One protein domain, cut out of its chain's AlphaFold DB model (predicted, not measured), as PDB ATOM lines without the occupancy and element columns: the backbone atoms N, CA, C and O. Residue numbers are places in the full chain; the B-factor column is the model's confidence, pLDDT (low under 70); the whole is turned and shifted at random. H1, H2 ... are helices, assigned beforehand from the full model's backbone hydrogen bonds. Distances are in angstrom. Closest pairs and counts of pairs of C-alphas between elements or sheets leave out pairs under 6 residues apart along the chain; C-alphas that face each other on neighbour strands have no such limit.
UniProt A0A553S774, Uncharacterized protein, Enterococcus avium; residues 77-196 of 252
ATOM      1  N   GLY A  77      52.745  11.687 -13.595       90.38
ATOM      2  CA  GLY A  77      52.393  11.997 -12.204       90.38
ATOM      3  C   GLY A  77      51.527  13.255 -12.078       90.38
ATOM      4  O   GLY A  77      50.467  13.218 -11.460       90.38
ATOM      5  N   MET A  78      51.922  14.344 -12.746       91.12
ATOM      6  CA  MET A  78      51.154  15.594 -12.754       91.12
ATOM      7  C   MET A  78      49.828  15.456 -13.513       91.12
ATOM      8  O   MET A  78      48.804  15.980 -13.081       91.12
ATOM      9  N   THR A  79      49.840  14.736 -14.636       93.62
ATOM     10  CA  THR A  79      48.640  14.517 -15.457       93.62
ATOM     11  C   THR A  79      47.586  13.715 -14.699       93.62
ATOM     12  O   THR A  79      46.426  14.113 -14.658       93.62
ATOM     13  N   ILE A  80      47.984  12.619 -14.051       95.00
ATOM     14  CA  ILE A  80      47.093  11.789 -13.236       95.00
ATOM     15  C   ILE A  80      46.567  12.600 -12.054       95.00
ATOM     16  O   ILE A  80      45.365  12.595 -11.808       95.00
ATOM     17  N   TYR A  81      47.436  13.348 -11.367       93.94
ATOM     18  CA  TYR A  81      47.031  14.207 -10.256       93.94
ATOM     19  C   TYR A  81      45.959  15.224 -10.678       93.94
ATOM     20  O   TYR A  81      44.915  15.326 -10.034       93.94
ATOM     21  N   TYR A  82      46.180  15.929 -11.792       96.12
ATOM     22  CA  TYR A  82      45.192  16.838 -12.372       96.12
ATOM     23  C   TYR A  82      43.871  16.121 -12.674       96.12
ATOM     24  O   TYR A  82      42.818  16.604 -12.268       96.12
ATOM     25  N   LEU A  83      43.912  14.964 -13.344       97.06
ATOM     26  CA  LEU A  83      42.709  14.227 -13.739       97.06
ATOM     27  C   LEU A  83      41.893  13.750 -12.535       97.06
ATOM     28  O   LEU A  83      40.673  13.893 -12.546       97.06
ATOM     29  N   VAL A  84      42.547  13.233 -11.491       96.06
ATOM     30  CA  VAL A  84      41.879  12.785 -10.260       96.06
ATOM     31  C   VAL A  84      41.078  13.930  -9.639       96.06
ATOM     32  O   VAL A  84      39.887  13.772  -9.368       96.06
ATOM     33  N   TRP A  85      41.689  15.106  -9.484       95.69
ATOM     34  CA  TRP A  85      41.002  16.272  -8.925       95.69
ATOM     35  C   TRP A  85      39.973  16.872  -9.875       95.69
ATOM     36  O   TRP A  85      38.895  17.266  -9.439       95.69
ATOM     37  N   ALA A  86      40.264  16.920 -11.172       96.31
ATOM     38  CA  ALA A  86      39.347  17.446 -12.169       96.31
ATOM     39  C   ALA A  86      38.057  16.618 -12.215       96.31
ATOM     40  O   ALA A  86      36.973  17.191 -12.135       96.31
ATOM     41  N   ILE A  87      38.164  15.287 -12.254       95.44
ATOM     42  CA  ILE A  87      37.022  14.364 -12.223       95.44
ATOM     43  C   ILE A  87      36.301  14.448 -10.875       95.44
ATOM     44  O   ILE A  87      35.081  14.617 -10.846       95.44
ATOM     45  N   GLY A  88      37.047  14.380  -9.768       94.00
ATOM     46  CA  GLY A  88      36.495  14.419  -8.414       94.00
ATOM     47  C   GLY A  88      35.689  15.685  -8.129       94.00
ATOM     48  O   GLY A  88      34.580  15.610  -7.613       94.00
ATOM     49  N   LEU A  89      36.206  16.853  -8.513       92.88
ATOM     50  CA  LEU A  89      35.554  18.134  -8.242       92.88
ATOM     51  C   LEU A  89      34.462  18.483  -9.256       92.88
ATOM     52  O   LEU A  89      33.519  19.184  -8.909       92.88
ATOM     53  N   ASN A  90      34.579  18.043 -10.513       92.56
ATOM     54  CA  ASN A  90      33.690  18.519 -11.577       92.56
ATOM     55  C   ASN A  90      32.686  17.488 -12.081       92.56
ATOM     56  O   ASN A  90      31.670  17.907 -12.623       92.56
ATOM     57  N   LEU A  91      32.944  16.185 -11.950       92.31
ATOM     58  CA  LEU A  91      32.072  15.141 -12.504       92.31
ATOM     59  C   LEU A  91      31.338  14.355 -11.416       92.31
ATOM     60  O   LEU A  91      30.144  14.115 -11.560       92.31
ATOM     61  N   VAL A  92      32.006  14.014 -10.308       89.88
ATOM     62  CA  VAL A  92      31.384  13.278  -9.186       89.88
ATOM     63  C   VAL A  92      30.120  13.955  -8.631       89.88
ATOM     64  O   VAL A  92      29.168  13.224  -8.366       89.88
ATOM     65  N   PRO A  93      30.023  15.298  -8.510       87.12
ATOM     66  CA  PRO A  93      28.798  15.935  -8.016       87.12
ATOM     67  C   PRO A  93      27.536  15.568  -8.817       87.12
ATOM     68  O   PRO A  93      26.463  15.395  -8.241       87.12
ATOM     69  N   TYR A  94      27.670  15.336 -10.129       84.38
ATOM     70  CA  TYR A  94      26.550  14.939 -10.990       84.38
ATOM     71  C   TYR A  94      25.989  13.545 -10.660       84.38
ATOM     72  O   TYR A  94      24.858  13.259 -11.041       84.38
ATOM     73  N   LEU A  95      26.735  12.689  -9.948       84.62
ATOM     74  CA  LEU A  95      26.248  11.375  -9.502       84.62
ATOM     75  C   LEU A  95      25.218  11.475  -8.371       84.62
ATOM     76  O   LEU A  95      24.457  10.537  -8.165       84.62
ATOM     77  N   TRP A  96      25.201  12.590  -7.639       81.00
ATOM     78  CA  TRP A  96      24.337  12.810  -6.474       81.00
ATOM     79  C   TRP A  96      23.257  13.874  -6.725       81.00
ATOM     80  O   TRP A  96      22.762  14.481  -5.780       81.00
ATOM     81  N   GLU A  97      22.947  14.148  -8.001       67.69
ATOM     82  CA  GLU A  97      22.035  15.221  -8.453       67.69
ATOM     83  C   GLU A  97      22.389  16.625  -7.915       67.69
ATOM     84  O   GLU A  97      21.606  17.570  -8.008       67.69
ATOM     85  N   GLY A  98      23.600  16.795  -7.382       61.84
ATOM     86  CA  GLY A  98      24.078  18.038  -6.801       61.84
ATOM     87  C   GLY A  98      25.020  18.766  -7.749       61.84
ATOM     88  O   GLY A  98      26.089  18.269  -8.090       61.84
ATOM     89  N   SER A  99      24.702  20.006  -8.118       58.62
ATOM     90  CA  SER A  99      25.758  20.938  -8.517       58.62
ATOM     91  C   SER A  99      26.426  21.471  -7.247       58.62
ATOM     92  O   SER A  99      25.724  21.994  -6.385       58.62
ATOM     93  N   LEU A 100      27.764  21.425  -7.146       58.66
ATOM     94  CA  LEU A 100      28.519  22.041  -6.031       58.66
ATOM     95  C   LEU A 100      28.204  23.532  -5.833       58.66
ATOM     96  O   LEU A 100      28.503  24.096  -4.785       58.66
ATOM     97  N   ILE A 101      27.619  24.172  -6.845       60.38
ATOM     98  CA  ILE A 101      27.264  25.577  -6.818       60.38
ATOM     99  C   ILE A 101      25.771  25.740  -7.135       60.38
ATOM    100  O   ILE A 101      25.392  25.862  -8.296       60.38
ATOM    101  N   SER A 102      24.916  25.832  -6.114       56.88
ATOM    102  CA  SER A 102      23.579  26.417  -6.290       56.88
ATOM    103  C   SER A 102      23.744  27.938  -6.363       56.88
ATOM    104  O   SER A 102      23.850  28.595  -5.327       56.88
ATOM    105  N   THR A 103      23.897  28.521  -7.555       62.47
ATOM    106  CA  THR A 103      24.299  29.938  -7.642       62.47
ATOM    107  C   THR A 103      23.174  30.890  -8.010       62.47
ATOM    108  O   THR A 103      22.579  30.811  -9.076       62.47
ATOM    109  N   SER A 104      22.991  31.869  -7.125       65.00
ATOM    110  CA  SER A 104      22.312  33.155  -7.304       65.00
ATOM    111  C   SER A 104      23.204  34.224  -7.965       65.00
ATOM    112  O   SER A 104      22.764  35.353  -8.175       65.00
ATOM    113  N   ALA A 105      24.461  33.894  -8.290       77.25
ATOM    114  CA  ALA A 105      25.413  34.803  -8.927       77.25
ATOM    115  C   ALA A 105      25.271  34.804 -10.466       77.25
ATOM    116  O   ALA A 105      25.113  33.737 -11.062       77.25
ATOM    117  N   PRO A 106      25.390  35.966 -11.135       86.00
ATOM    118  CA  PRO A 106      25.389  36.045 -12.595       86.00
ATOM    119  C   PRO A 106      26.536  35.268 -13.258       86.00
ATOM    120  O   PRO A 106      27.679  35.304 -12.797       86.00
ATOM    121  N   ALA A 107      26.259  34.660 -14.416       86.38
ATOM    122  CA  ALA A 107      27.213  33.826 -15.153       86.38
ATOM    123  C   ALA A 107      28.542  34.532 -15.490       86.38
ATOM    124  O   ALA A 107      29.600  33.909 -15.439       86.38
ATOM    125  N   PHE A 108      28.525  35.840 -15.782       89.56
ATOM    126  CA  PHE A 108      29.747  36.586 -16.114       89.56
ATOM    127  C   PHE A 108      30.755  36.631 -14.954       89.56
ATOM    128  O   PHE A 108      31.960  36.614 -15.198       89.56
ATOM    129  N   ILE A 109      30.283  36.651 -13.700       91.19
ATOM    130  CA  ILE A 109      31.155  36.629 -12.516       91.19
ATOM    131  C   ILE A 109      31.844  35.271 -12.424       91.19
ATOM    132  O   ILE A 109      33.054  35.202 -12.223       91.19
ATOM    133  N   LEU A 110      31.088  34.192 -12.625       89.75
ATOM    134  CA  LEU A 110      31.605  32.828 -12.558       89.75
ATOM    135  C   LEU A 110      32.637  32.560 -13.657       89.75
ATOM    136  O   LEU A 110      33.717  32.053 -13.363       89.75
ATOM    137  N   TYR A 111      32.369  32.989 -14.894       91.38
ATOM    138  CA  TYR A 111      33.355  32.901 -15.974       91.38
ATOM    139  C   TYR A 111      34.589  33.778 -15.721       91.38
ATOM    140  O   TYR A 111      35.702  33.363 -16.045       91.38
ATOM    141  N   GLY A 112      34.425  34.949 -15.096       94.44
ATOM    142  CA  GLY A 112      35.543  35.785 -14.654       94.44
ATOM    143  C   GLY A 112      36.438  35.074 -13.634       94.44
ATOM    144  O   GLY A 112      37.658  35.050 -13.795       94.44
ATOM    145  N   ILE A 113      35.839  34.426 -12.628       93.88
ATOM    146  CA  ILE A 113      36.560  33.622 -11.630       93.88
ATOM    147  C   ILE A 113      37.283  32.449 -12.300       93.88
ATOM    148  O   ILE A 113      38.469  32.248 -12.037       93.88
ATOM    149  N   THR A 114      36.610  31.710 -13.191       94.44
ATOM    150  CA  THR A 114      37.238  30.637 -13.978       94.44
ATOM    151  C   THR A 114      38.466  31.154 -14.717       94.44
ATOM    152  O   THR A 114      39.544  30.591 -14.551       94.44
ATOM    153  N   GLY A 115      38.348  32.260 -15.459       96.38
ATOM    154  CA  GLY A 115      39.466  32.835 -16.208       96.38
ATOM    155  C   GLY A 115      40.662  33.198 -15.324       96.38
ATOM    156  O   GLY A 115      41.792  32.818 -15.633       96.38
ATOM    157  N   ILE A 116      40.420  33.873 -14.194       97.25
ATOM    158  CA  ILE A 116      41.475  34.251 -13.240       97.25
ATOM    159  C   ILE A 116      42.179  33.008 -12.685       97.25
ATOM    160  O   ILE A 116      43.410  32.953 -12.674       97.25
ATOM    161  N   LEU A 117      41.419  32.001 -12.252       96.88
ATOM    162  CA  LEU A 117      41.980  30.771 -11.690       96.88
ATOM    163  C   LEU A 117      42.742  29.954 -12.734       96.88
ATOM    164  O   LEU A 117      43.796  29.410 -12.418       96.88
ATOM    165  N   THR A 118      42.259  29.885 -13.977       97.75
ATOM    166  CA  THR A 118      42.964  29.192 -15.059       97.75
ATOM    167  C   THR A 118      44.302  29.869 -15.365       97.75
ATOM    168  O   THR A 118      45.325  29.190 -15.438       97.75
ATOM    169  N   VAL A 119      44.330  31.204 -15.468       97.75
ATOM    170  CA  VAL A 119      45.577  31.967 -15.670       97.75
ATOM    171  C   VAL A 119      46.532  31.781 -14.491       97.75
ATOM    172  O   VAL A 119      47.716  31.523 -14.701       97.75
ATOM    173  N   ALA A 120      46.028  31.857 -13.257       95.50
ATOM    174  CA  ALA A 120      46.829  31.602 -12.064       95.50
ATOM    175  C   ALA A 120      47.397  30.173 -12.055       95.50
ATOM    176  O   ALA A 120      48.570  29.990 -11.746       95.50
ATOM    177  N   GLY A 121      46.602  29.175 -12.446       96.12
ATOM    178  CA  GLY A 121      47.021  27.778 -12.542       96.12
ATOM    179  C   GLY A 121      48.177  27.572 -13.518       96.12
ATOM    180  O   GLY A 121      49.188  26.984 -13.139       96.12
ATOM    181  N   PHE A 122      48.084  28.109 -14.737       97.31
ATOM    182  CA  PHE A 122      49.184  28.043 -15.711       97.31
ATOM    183  C   PHE A 122      50.411  28.846 -15.261       97.31
ATOM    184  O   PHE A 122      51.537  28.371 -15.365       97.31
ATOM    185  N   PHE A 123      50.224  30.021 -14.653       95.44
ATOM    186  CA  PHE A 123      51.347  30.782 -14.098       95.44
ATOM    187  C   PHE A 123      52.084  30.015 -12.987       95.44
ATOM    188  O   PHE A 123      53.315  29.981 -12.962       95.44
ATOM    189  N   VAL A 124      51.347  29.353 -12.090       93.38
ATOM    190  CA  VAL A 124      51.933  28.468 -11.075       93.38
ATOM    191  C   VAL A 124      52.630  27.281 -11.739       93.38
ATOM    192  O   VAL A 124      53.740  26.949 -11.338       93.38
ATOM    193  N   CYS A 125      52.055  26.699 -12.796       94.12
ATOM    194  CA  CYS A 125      52.680  25.604 -13.544       94.12
ATOM    195  C   CYS A 125      54.037  26.010 -14.128       94.12
ATOM    196  O   CYS A 125      55.035  25.290 -13.995       94.12
ATOM    197  N   PHE A 126      54.090  27.206 -14.717       93.19
ATOM    198  CA  PHE A 126      55.325  27.799 -15.195       93.19
ATOM    199  C   PHE A 126      56.355  27.927 -14.071       93.19
ATOM    200  O   PHE A 126      57.498  27.510 -14.251       93.19
ATOM    201  N   LEU A 127      55.971  28.469 -12.911       91.06
ATOM    202  CA  LEU A 127      56.879  28.628 -11.773       91.06
ATOM    203  C   LEU A 127      57.387  27.285 -11.250       91.06
ATOM    204  O   LEU A 127      58.599  27.126 -11.119       91.06
ATOM    205  N   GLU A 128      56.491  26.321 -11.028       90.44
ATOM    206  CA  GLU A 128      56.820  24.959 -10.597       90.44
ATOM    207  C   GLU A 128      57.883  24.351 -11.510       90.44
ATOM    208  O   GLU A 128      58.909  23.861 -11.037       90.44
ATOM    209  N   LYS A 129      57.700  24.441 -12.834       89.00
ATOM    210  CA  LYS A 129      58.691  23.917 -13.777       89.00
ATOM    211  C   LYS A 129      59.934  24.764 -13.938       89.00
ATOM    212  O   LYS A 129      61.009  24.217 -14.191       89.00
ATOM    213  N   TYR A 130      59.830  26.070 -13.762       88.56
ATOM    214  CA  TYR A 130      60.983  26.953 -13.802       88.56
ATOM    215  C   TYR A 130      61.936  26.701 -12.624       88.56
ATOM    216  O   TYR A 130      63.159  26.803 -12.778       88.56
ATOM    217  N   THR A 131      61.391  26.360 -11.454       85.50
ATOM    218  CA  THR A 131      62.158  26.060 -10.236       85.50
ATOM    219  C   THR A 131      62.406  24.573 -10.002       85.50
ATOM    220  O   THR A 131      63.118  24.257  -9.057       85.50
ATOM    221  N   ASP A 132      61.866  23.692 -10.848       84.06
ATOM    222  CA  ASP A 132      61.908  22.226 -10.693       84.06
ATOM    223  C   ASP A 132      61.291  21.742  -9.373       84.06
ATOM    224  O   ASP A 132      61.819  20.870  -8.690       84.06
ATOM    225  N   ALA A 133      60.162  22.346  -9.001       84.38
ATOM    226  CA  ALA A 133      59.400  21.930  -7.837       84.38
ATOM    227  C   ALA A 133      58.880  20.494  -8.018       84.38
ATOM    228  O   ALA A 133      58.441  20.096  -9.105       84.38
ATOM    229  N   SER A 134      58.911  19.722  -6.932       80.88
ATOM    230  CA  SER A 134      58.270  18.411  -6.850       80.88
ATOM    231  C   SER A 134      56.748  18.538  -6.974       80.88
ATOM    232  O   SER A 134      56.183  19.605  -6.770       80.88
ATOM    233  N   LEU A 135      56.057  17.433  -7.274       78.56
ATOM    234  CA  LEU A 135      54.585  17.413  -7.333       78.56
ATOM    235  C   LEU A 135      53.936  17.850  -6.007       78.56
ATOM    236  O   LEU A 135      52.905  18.521  -6.001       78.56
ATOM    237  N   PHE A 136      54.568  17.456  -4.901       77.50
ATOM    238  CA  PHE A 136      54.235  17.863  -3.544       77.50
ATOM    239  C   PHE A 136      55.448  18.593  -2.978       77.50
ATOM    240  O   PHE A 136      56.493  17.973  -2.767       77.50
ATOM    241  N   TYR A 137      55.336  19.901  -2.774       71.81
ATOM    242  CA  TYR A 137      56.401  20.719  -2.192       71.81
ATOM    243  C   TYR A 137      55.901  21.415  -0.928       71.81
ATOM    244  O   TYR A 137      54.743  21.821  -0.845       71.81
ATOM    245  N   ALA A 138      56.760  21.535   0.081       63.53
ATOM    246  CA  ALA A 138      56.443  22.276   1.295       63.53
ATOM    247  C   ALA A 138      56.580  23.782   1.027       63.53
ATOM    248  O   ALA A 138      57.560  24.234   0.435       63.53
ATOM    249  N   TRP A 139      55.598  24.568   1.462       58.47
ATOM    250  CA  TRP A 139      55.650  26.028   1.344       58.47
ATOM    251  C   TRP A 139      56.481  26.678   2.469       58.47
ATOM    252  O   TRP A 139      56.922  27.817   2.332       58.47
ATOM    253  N   ALA A 140      56.743  25.948   3.561       57.19
ATOM    254  CA  ALA A 140      57.490  26.424   4.721       57.19
ATOM    255  C   ALA A 140      58.480  25.367   5.238       57.19
ATOM    256  O   ALA A 140      58.147  24.188   5.316       57.19
ATOM    257  N   ASN A 141      59.666  25.816   5.667       54.88
ATOM    258  CA  ASN A 141      60.768  24.968   6.155       54.88
ATOM    259  C   ASN A 141      60.427  24.115   7.398       54.88
ATOM    260  O   ASN A 141      61.212  23.244   7.753       54.88
ATOM    261  N   ASN A 142      59.282  24.363   8.049       61.41
ATOM    262  CA  ASN A 142      58.849  23.684   9.276       61.41
ATOM    263  C   ASN A 142      57.560  22.865   9.081       61.41
ATOM    264  O   ASN A 142      56.932  22.469  10.060       61.41
ATOM    265  N   TRP A 143      57.088  22.692   7.844       61.97
ATOM    266  CA  TRP A 143      55.936  21.839   7.569       61.97
ATOM    267  C   TRP A 143      56.446  20.431   7.251       61.97
ATOM    268  O   TRP A 143      56.970  20.202   6.165       61.97
ATOM    269  N   ASP A 144      56.263  19.493   8.185       50.94
ATOM    270  CA  ASP A 144      56.497  18.044   8.015       50.94
ATOM    271  C   ASP A 144      55.434  17.402   7.090       50.94
ATOM    272  O   ASP A 144      54.828  16.371   7.380       50.94
ATOM    273  N   GLY A 145      55.136  18.049   5.963       53.28
ATOM    274  CA  GLY A 145      54.097  17.627   5.033       53.28
ATOM    275  C   GLY A 145      54.137  18.392   3.712       53.28
ATOM    276  O   GLY A 145      54.435  19.586   3.662       53.28
ATOM    277  N   GLY A 146      53.832  17.688   2.618       56.03
ATOM    278  CA  GLY A 146      53.747  18.275   1.281       56.03
ATOM    279  C   GLY A 146      52.546  19.214   1.143       56.03
ATOM    280  O   GLY A 146      51.439  18.888   1.569       56.03
ATOM    281  N   GLY A 147      52.748  20.378   0.523       62.91
ATOM    282  CA  GLY A 147      51.669  21.281   0.140       62.91
ATOM    283  C   GLY A 147      50.766  20.626  -0.904       62.91
ATOM    284  O   GLY A 147      51.236  20.102  -1.913       62.91
ATOM    285  N   LEU A 148      49.459  20.647  -0.649       61.78
ATOM    286  CA  LEU A 148      48.447  20.050  -1.527       61.78
ATOM    287  C   LEU A 148      48.106  20.951  -2.727       61.78
ATOM    288  O   LEU A 148      47.426  20.524  -3.651       61.78
ATOM    289  N   THR A 149      48.556  22.207  -2.713       72.75
ATOM    290  CA  THR A 149      48.253  23.217  -3.731       72.75
ATOM    291  C   THR A 149      49.342  23.259  -4.797       72.75
ATOM    292  O   THR A 149      50.352  23.936  -4.637       72.75
ATOM    293  N   ASN A 150      49.102  22.550  -5.898       88.69
ATOM    294  CA  ASN A 150      49.882  22.649  -7.130       88.69
ATOM    295  C   ASN A 150      49.017  23.174  -8.288       88.69
ATOM    296  O   ASN A 150      47.787  23.282  -8.177       88.69
ATOM    297  N   SER A 151      49.651  23.479  -9.418       93.56
ATOM    298  CA  SER A 151      48.969  23.999 -10.608       93.56
ATOM    299  C   SER A 151      47.825  23.107 -11.098       93.56
ATOM    300  O   SER A 151      46.795  23.616 -11.532       93.56
ATOM    301  N   GLY A 152      47.940  21.786 -10.960       94.38
ATOM    302  CA  GLY A 152      46.925  20.817 -11.367       94.38
ATOM    303  C   GLY A 152      45.654  20.941 -10.539       94.38
ATOM    304  O   GLY A 152      44.560  20.980 -11.097       94.38
ATOM    305  N   LEU A 153      45.781  21.085  -9.219       94.88
ATOM    306  CA  LEU A 153      44.624  21.315  -8.354       94.88
ATOM    307  C   LEU A 153      43.961  22.665  -8.652       94.88
ATOM    308  O   LEU A 153      42.739  22.733  -8.765       94.88
ATOM    309  N   ILE A 154      44.749  23.732  -8.829       95.38
ATOM    310  CA  ILE A 154      44.223  25.069  -9.158       95.38
ATOM    311  C   ILE A 154      43.447  25.026 -10.480       95.38
ATOM    312  O   ILE A 154      42.327  25.531 -10.568       95.38
ATOM    313  N   LEU A 155      44.008  24.367 -11.497       97.56
ATOM    314  CA  LEU A 155      43.362  24.172 -12.793       97.56
ATOM    315  C   LEU A 155      42.084  23.330 -12.678       97.56
ATOM    316  O   LEU A 155      41.082  23.675 -13.302       97.56
ATOM    317  N   ALA A 156      42.067  22.278 -11.855       96.88
ATOM    318  CA  ALA A 156      40.863  21.488 -11.589       96.88
ATOM    319  C   ALA A 156      39.757  22.315 -10.901       96.88
ATOM    320  O   ALA A 156      38.592  22.242 -11.304       96.88
ATOM    321  N   ILE A 157      40.120  23.147  -9.916       95.12
ATOM    322  CA  ILE A 157      39.203  24.068  -9.223       95.12
ATOM    323  C   ILE A 157      38.672  25.139 -10.184       95.12
ATOM    324  O   ILE A 157      37.498  25.496 -10.106       95.12
ATOM    325  N   SER A 158      39.486  25.614 -11.134       96.00
ATOM    326  CA  SER A 158      39.079  26.656 -12.090       96.00
ATOM    327  C   SER A 158      37.863  26.276 -12.949       96.00
ATOM    328  O   SER A 158      37.125  27.157 -13.392       96.00
ATOM    329  N   ILE A 159      37.610  24.975 -13.135       95.38
ATOM    330  CA  ILE A 159      36.486  24.442 -13.922       95.38
ATOM    331  C   ILE A 159      35.189  24.393 -13.094       95.38
ATOM    332  O   ILE A 159      34.091  24.380 -13.656       95.38
ATOM    333  N   VAL A 160      35.276  24.408 -11.760       92.75
ATOM    334  CA  VAL A 160      34.113  24.265 -10.867       92.75
ATOM    335  C   VAL A 160      33.049  25.346 -11.133       92.75
ATOM    336  O   VAL A 160      31.896  24.952 -11.336       92.75
ATOM    337  N   PRO A 161      33.398  26.647 -11.277       91.50
ATOM    338  CA  PRO A 161      32.452  27.722 -11.602       91.50
ATOM    339  C   PRO A 161      31.846  27.659 -13.007       91.50
ATOM    340  O   PRO A 161      30.885  28.378 -13.277       91.50
ATOM    341  N   VAL A 162      32.374  26.822 -13.910       89.38
ATOM    342  CA  VAL A 162      31.830  26.686 -15.267       89.38
ATOM    343  C   VAL A 162      30.419  26.116 -15.179       89.38
ATOM    344  O   VAL A 162      30.224  24.929 -14.896       89.38
ATOM    345  N   MET A 163      29.441  26.978 -15.450       82.50
ATOM    346  CA  MET A 163      28.044  26.596 -15.595       82.50
ATOM    347  C   MET A 163      27.847  25.854 -16.916       82.50
ATOM    348  O   MET A 163      28.386  26.258 -17.950       82.50
ATOM    349  N   GLY A 164      27.044  24.794 -16.892       81.38
ATOM    350  CA  GLY A 164      26.665  24.056 -18.089       81.38
ATOM    351  C   GLY A 164      26.500  22.564 -17.849       81.38
ATOM    352  O   GLY A 164      26.457  22.080 -16.715       81.38
ATOM    353  N   SER A 165      26.387  21.836 -18.955       88.31
ATOM    354  CA  SER A 165      26.213  20.392 -18.930       88.31
ATOM    355  C   SER A 165      27.503  19.666 -18.538       88.31
ATOM    356  O   SER A 165      28.612  20.196 -18.663       88.31
ATOM    357  N   ILE A 166      27.363  18.410 -18.116       89.00
ATOM    358  CA  ILE A 166      28.510  17.544 -17.824       89.00
ATOM    359  C   ILE A 166      29.444  17.402 -19.040       89.00
ATOM    360  O   ILE A 166      30.662  17.380 -18.875       89.00
ATOM    361  N   GLN A 167      28.901  17.402 -20.269       92.69
ATOM    362  CA  GLN A 167      29.711  17.340 -21.490       92.69
ATOM    363  C   GLN A 167      30.635  18.556 -21.622       92.69
ATOM    364  O   GLN A 167      31.800  18.400 -21.983       92.69
ATOM    365  N   LEU A 168      30.153  19.759 -21.283       91.56
ATOM    366  CA  LEU A 168      30.971  20.972 -21.331       91.56
ATOM    367  C   LEU A 168      32.133  20.902 -20.334       91.56
ATOM    368  O   LEU A 168      33.260  21.262 -20.675       91.56
ATOM    369  N   LYS A 169      31.889  20.398 -19.119       92.62
ATOM    370  CA  LYS A 169      32.954  20.196 -18.128       92.62
ATOM    371  C   LYS A 169      33.982  19.169 -18.602       92.62
ATOM    372  O   LYS A 169      35.171  19.437 -18.479       92.62
ATOM    373  N   ILE A 170      33.562  18.055 -19.208       95.56
ATOM    374  CA  ILE A 170      34.485  17.067 -19.797       95.56
ATOM    375  C   ILE A 170      35.385  17.721 -20.856       95.56
ATOM    376  O   ILE A 170      36.597  17.513 -20.836       95.56
ATOM    377  N   ILE A 171      34.820  18.552 -21.738       96.50
ATOM    378  CA  ILE A 171      35.598  19.281 -22.751       96.50
ATOM    379  C   ILE A 171      36.653  20.171 -22.085       96.50
ATOM    380  O   ILE A 171      37.823  20.108 -22.461       96.50
ATOM    381  N   TRP A 172      36.281  20.952 -21.066       96.44
ATOM    382  CA  TRP A 172      37.234  21.801 -20.343       96.44
ATOM    383  C   TRP A 172      38.339  21.008 -19.647       96.44
ATOM    384  O   TRP A 172      39.492  21.433 -19.690       96.44
ATOM    385  N   ILE A 173      38.014  19.849 -19.066       97.75
ATOM    386  CA  ILE A 173      39.006  18.963 -18.442       97.75
ATOM    387  C   ILE A 173      40.036  18.491 -19.478       97.75
ATOM    388  O   ILE A 173      41.242  18.551 -19.240       97.75
ATOM    389  N   LEU A 174      39.580  18.053 -20.653       98.06
ATOM    390  CA  LEU A 174      40.476  17.588 -21.713       98.06
ATOM    391  C   LEU A 174      41.332  18.728 -22.276       98.06
ATOM    392  O   LEU A 174      42.545  18.572 -22.412       98.06
ATOM    393  N   VAL A 175      40.725  19.884 -22.561       98.00
ATOM    394  CA  VAL A 175      41.431  21.050 -23.114       98.00
ATOM    395  C   VAL A 175      42.509  21.543 -22.150       98.00
ATOM    396  O   VAL A 175      43.666  21.679 -22.545       98.00
ATOM    397  N   ILE A 176      42.163  21.765 -20.879       97.94
ATOM    398  CA  ILE A 176      43.125  22.231 -19.873       97.94
ATOM    399  C   ILE A 176      44.205  21.170 -19.624       97.94
ATOM    400  O   ILE A 176      45.378  21.524 -19.541       97.94
ATOM    401  N   GLY A 177      43.852  19.882 -19.584       97.12
ATOM    402  CA  GLY A 177      44.819  18.791 -19.434       97.12
ATOM    403  C   GLY A 177      45.833  18.701 -20.582       97.12
ATOM    404  O   GLY A 177      47.022  18.474 -20.345       97.12
ATOM    405  N   VAL A 178      45.399  18.922 -21.828       96.69
ATOM    406  CA  VAL A 178      46.297  18.979 -22.994       96.69
ATOM    407  C   VAL A 178      47.205  20.207 -22.917       96.69
ATOM    408  O   VAL A 178      48.419  20.074 -23.075       96.69
ATOM    409  N   LEU A 179      46.650  21.386 -22.622       97.31
ATOM    410  CA  LEU A 179      47.425  22.624 -22.494       97.31
ATOM    411  C   LEU A 179      48.469  22.542 -21.371       97.31
ATOM    412  O   LEU A 179      49.617  22.931 -21.582       97.31
ATOM    413  N   LEU A 180      48.108  21.957 -20.224       95.88
ATOM    414  CA  LEU A 180      49.014  21.691 -19.102       95.88
ATOM    415  C   LEU A 180      50.224  20.862 -19.552       95.88
ATOM    416  O   LEU A 180      51.368  21.174 -19.222       95.88
ATOM    417  N   ASN A 181      49.987  19.815 -20.341       95.19
ATOM    418  CA  ASN A 181      51.058  18.970 -20.856       95.19
ATOM    419  C   ASN A 181      51.928  19.679 -21.896       95.19
ATOM    420  O   ASN A 181      53.151  19.532 -21.862       95.19
ATOM    421  N   ILE A 182      51.328  20.480 -22.780       95.06
ATOM    422  CA  ILE A 182      52.059  21.272 -23.777       95.06
ATOM    423  C   ILE A 182      52.990  22.278 -23.098       95.06
ATOM    424  O   ILE A 182      54.164  22.362 -23.467       95.06
ATOM    425  N   GLU A 183      52.501  23.026 -22.107       94.62
ATOM    426  CA  GLU A 183      53.313  24.008 -21.387       94.62
ATOM    427  C   GLU A 183      54.498  23.326 -20.700       94.62
ATOM    428  O   GLU A 183      55.655  23.696 -20.921       94.62
ATOM    429  N   ARG A 184      54.231  22.268 -19.929       92.94
ATOM    430  CA  ARG A 184      55.279  21.568 -19.183       92.94
ATOM    431  C   ARG A 184      56.310  20.930 -20.106       92.94
ATOM    432  O   ARG A 184      57.508  21.051 -19.850       92.94
ATOM    433  N   TYR A 185      55.867  20.320 -21.205       91.88
ATOM    434  CA  TYR A 185      56.761  19.793 -22.234       91.88
ATOM    435  C   TYR A 185      57.632  20.901 -22.843       91.88
ATOM    436  O   TYR A 185      58.849  20.744 -22.965       91.88
ATOM    437  N   SER A 186      57.036  22.048 -23.171       92.06
ATOM    438  CA  SER A 186      57.738  23.190 -23.767       92.06
ATOM    439  C   SER A 186      58.808  23.755 -22.834       92.06
ATOM    440  O   SER A 186      59.949  23.966 -23.253       92.06
ATOM    441  N   ILE A 187      58.482  23.942 -21.552       92.00
ATOM    442  CA  ILE A 187      59.432  24.424 -20.542       92.00
ATOM    443  C   ILE A 187      60.582  23.429 -20.376       92.00
ATOM    444  O   ILE A 187      61.748  23.831 -20.352       92.00
ATOM    445  N   ALA A 188      60.282  22.131 -20.335       89.50
ATOM    446  CA  ALA A 188      61.301  21.098 -20.237       89.50
ATOM    447  C   ALA A 188      62.253  21.134 -21.450       89.50
ATOM    448  O   ALA A 188      63.473  21.060 -21.293       89.50
ATOM    449  N   VAL A 189      61.736  21.312 -22.673       88.31
ATOM    450  CA  VAL A 189      62.568  21.437 -23.889       88.31
ATOM    451  C   VAL A 189      63.476  22.666 -23.821       88.31
ATOM    452  O   VAL A 189      64.650  22.595 -24.191       88.31
ATOM    453  N   LEU A 190      62.964  23.799 -23.334       90.81
ATOM    454  CA  LEU A 190      63.761  25.013 -23.152       90.81
ATOM    455  C   LEU A 190      64.860  24.828 -22.102       90.81
ATOM    456  O   LEU A 190      65.982  25.303 -22.309       90.81
ATOM    457  N   ARG A 191      64.557  24.122 -21.008       89.88
ATOM    458  CA  ARG A 191      65.528  23.766 -19.970       89.88
ATOM    459  C   ARG A 191      66.658  22.931 -20.557       89.88
ATOM    460  O   ARG A 191      67.816  23.304 -20.396       89.88
ATOM    461  N   ASP A 192      66.335  21.896 -21.326       87.44
ATOM    462  CA  ASP A 192      67.340  21.012 -21.927       87.44
ATOM    463  C   ASP A 192      68.250  21.761 -22.884       87.44
ATOM    464  O   ASP A 192      69.469  21.674 -22.780       87.44
ATOM    465  N   ARG A 193      67.685  22.583 -23.774       88.56
ATOM    466  CA  ARG A 193      68.488  23.427 -24.675       88.56
ATOM    467  C   ARG A 193      69.404  24.381 -23.911       88.56
ATOM    468  O   ARG A 193      70.448  24.780 -24.425       88.56
ATOM    469  N   LYS A 194      68.997  24.841 -22.727       90.44
ATOM    470  CA  LYS A 194      69.834  25.691 -21.878       90.44
ATOM    471  C   LYS A 194      70.938  24.880 -21.203       90.44
ATOM    472  O   LYS A 194      72.073  25.340 -21.213       90.44
ATOM    473  N   GLU A 195      70.623  23.704 -20.679       89.50
ATOM    474  CA  GLU A 195      71.601  22.805 -20.067       89.50
ATOM    475  C   GLU A 195      72.661  22.362 -21.067       89.50
ATOM    476  O   GLU A 195      73.836  22.573 -20.809       89.50
ATOM    477  N   GLN A 196      72.267  21.899 -22.253       87.00
ATOM    478  CA  GLN A 196      73.189  21.502 -23.325       87.00
ATOM    479  C   GLN A 196      74.213  22.579 -23.689       87.00
ATOM    480  O   GLN A 196      75.367  22.280 -23.969       87.00
TER     481      GLN A 196
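What this domain is: This is residues 77 to 196 of the 252 residues of an uncharacterized protein of Enterococcus avium (UniProt A0A553S774). Picture a row of three helices side by side, H1, H4 and H3, with the short H4 in the middle, and the long helix H5 lying over one face of this row along nearly the same axis. A long loop, residues 132 to 150, swings out on the side away from H5; small H2 sits near the end of the body where H5 begins, and the last turns of H5 run on past the other helices. The printed part has 120 residues with five named helices, H1 to H5 in that order, and no named strand; the class is all helix. The whole is only just compact, close to loose, with a radius of gyration of the C-alphas of 15.9 A, and elongated, spanning 52 by 33 by 25 A.

Where its parts are: Find C-alpha 77 at (52.393, 11.997, -12.204); from there H1 runs through residues 77 to 90, 19.8 A from first to last C-alpha. H2 follows at residues 92 to 96. Next look for C-alpha 107 at (27.213, 33.826, -15.153), where H3, residues 107 to 131, begins its 36.1 A. H4 is residues 151 to 158, 10.3 A long. H5, residues 166 to 196, covers 45.2 A and ends at C-alpha 196, (73.189, 21.502, -23.325).

How they stand to each other: Start with H1, which touches H4: the closest C-alphas, of Ala 86 and Ala 156, are 4.4 A apart, and the two run the same way at a shallow tilt of 16 degrees. H1 and H2 meet only through their link. H1 and H3 are apart. H3 and H4 form a helical hairpin; they touch, closest at the C-alphas of Gly 121 and Ser 151, 4.7 A, and run opposite ways at a shallow tilt of 1 degree. H5 touches H1 with residues 169 to 181 alone, closest at the C-alphas of Ala 86 and Ile 173, 6.5 A, opposite ways at a shallow tilt of 21 degrees. Residues 122 to 130 of H3 alone touch residues 180 to 188 of H5 alone, closest at the C-alphas of Lys 129 and Arg 184, 6.8 A, the same way at a shallow tilt of 25 degrees. H4 and H5 are close but not clearly touching, with the closest C-alphas, of Leu 155 and Ile 176, 7.3 A apart. In H1, H3, H4 and H5 every O i to N i+4 pair is within hydrogen-bond range; in H2 0 of 1 is, beside 2 of 2 O i to N i+3 pairs.

The domain as a whole: The two C-alphas farthest apart, those of Ser 104 and Gln 196, are 54.6 A apart. The printed part has no cut. The link from H3 to H4, 19 residues, is long. Mean pLDDT of the printed part is 86.5; look for values under 70 at residues 97 to 104 and 138 to 148.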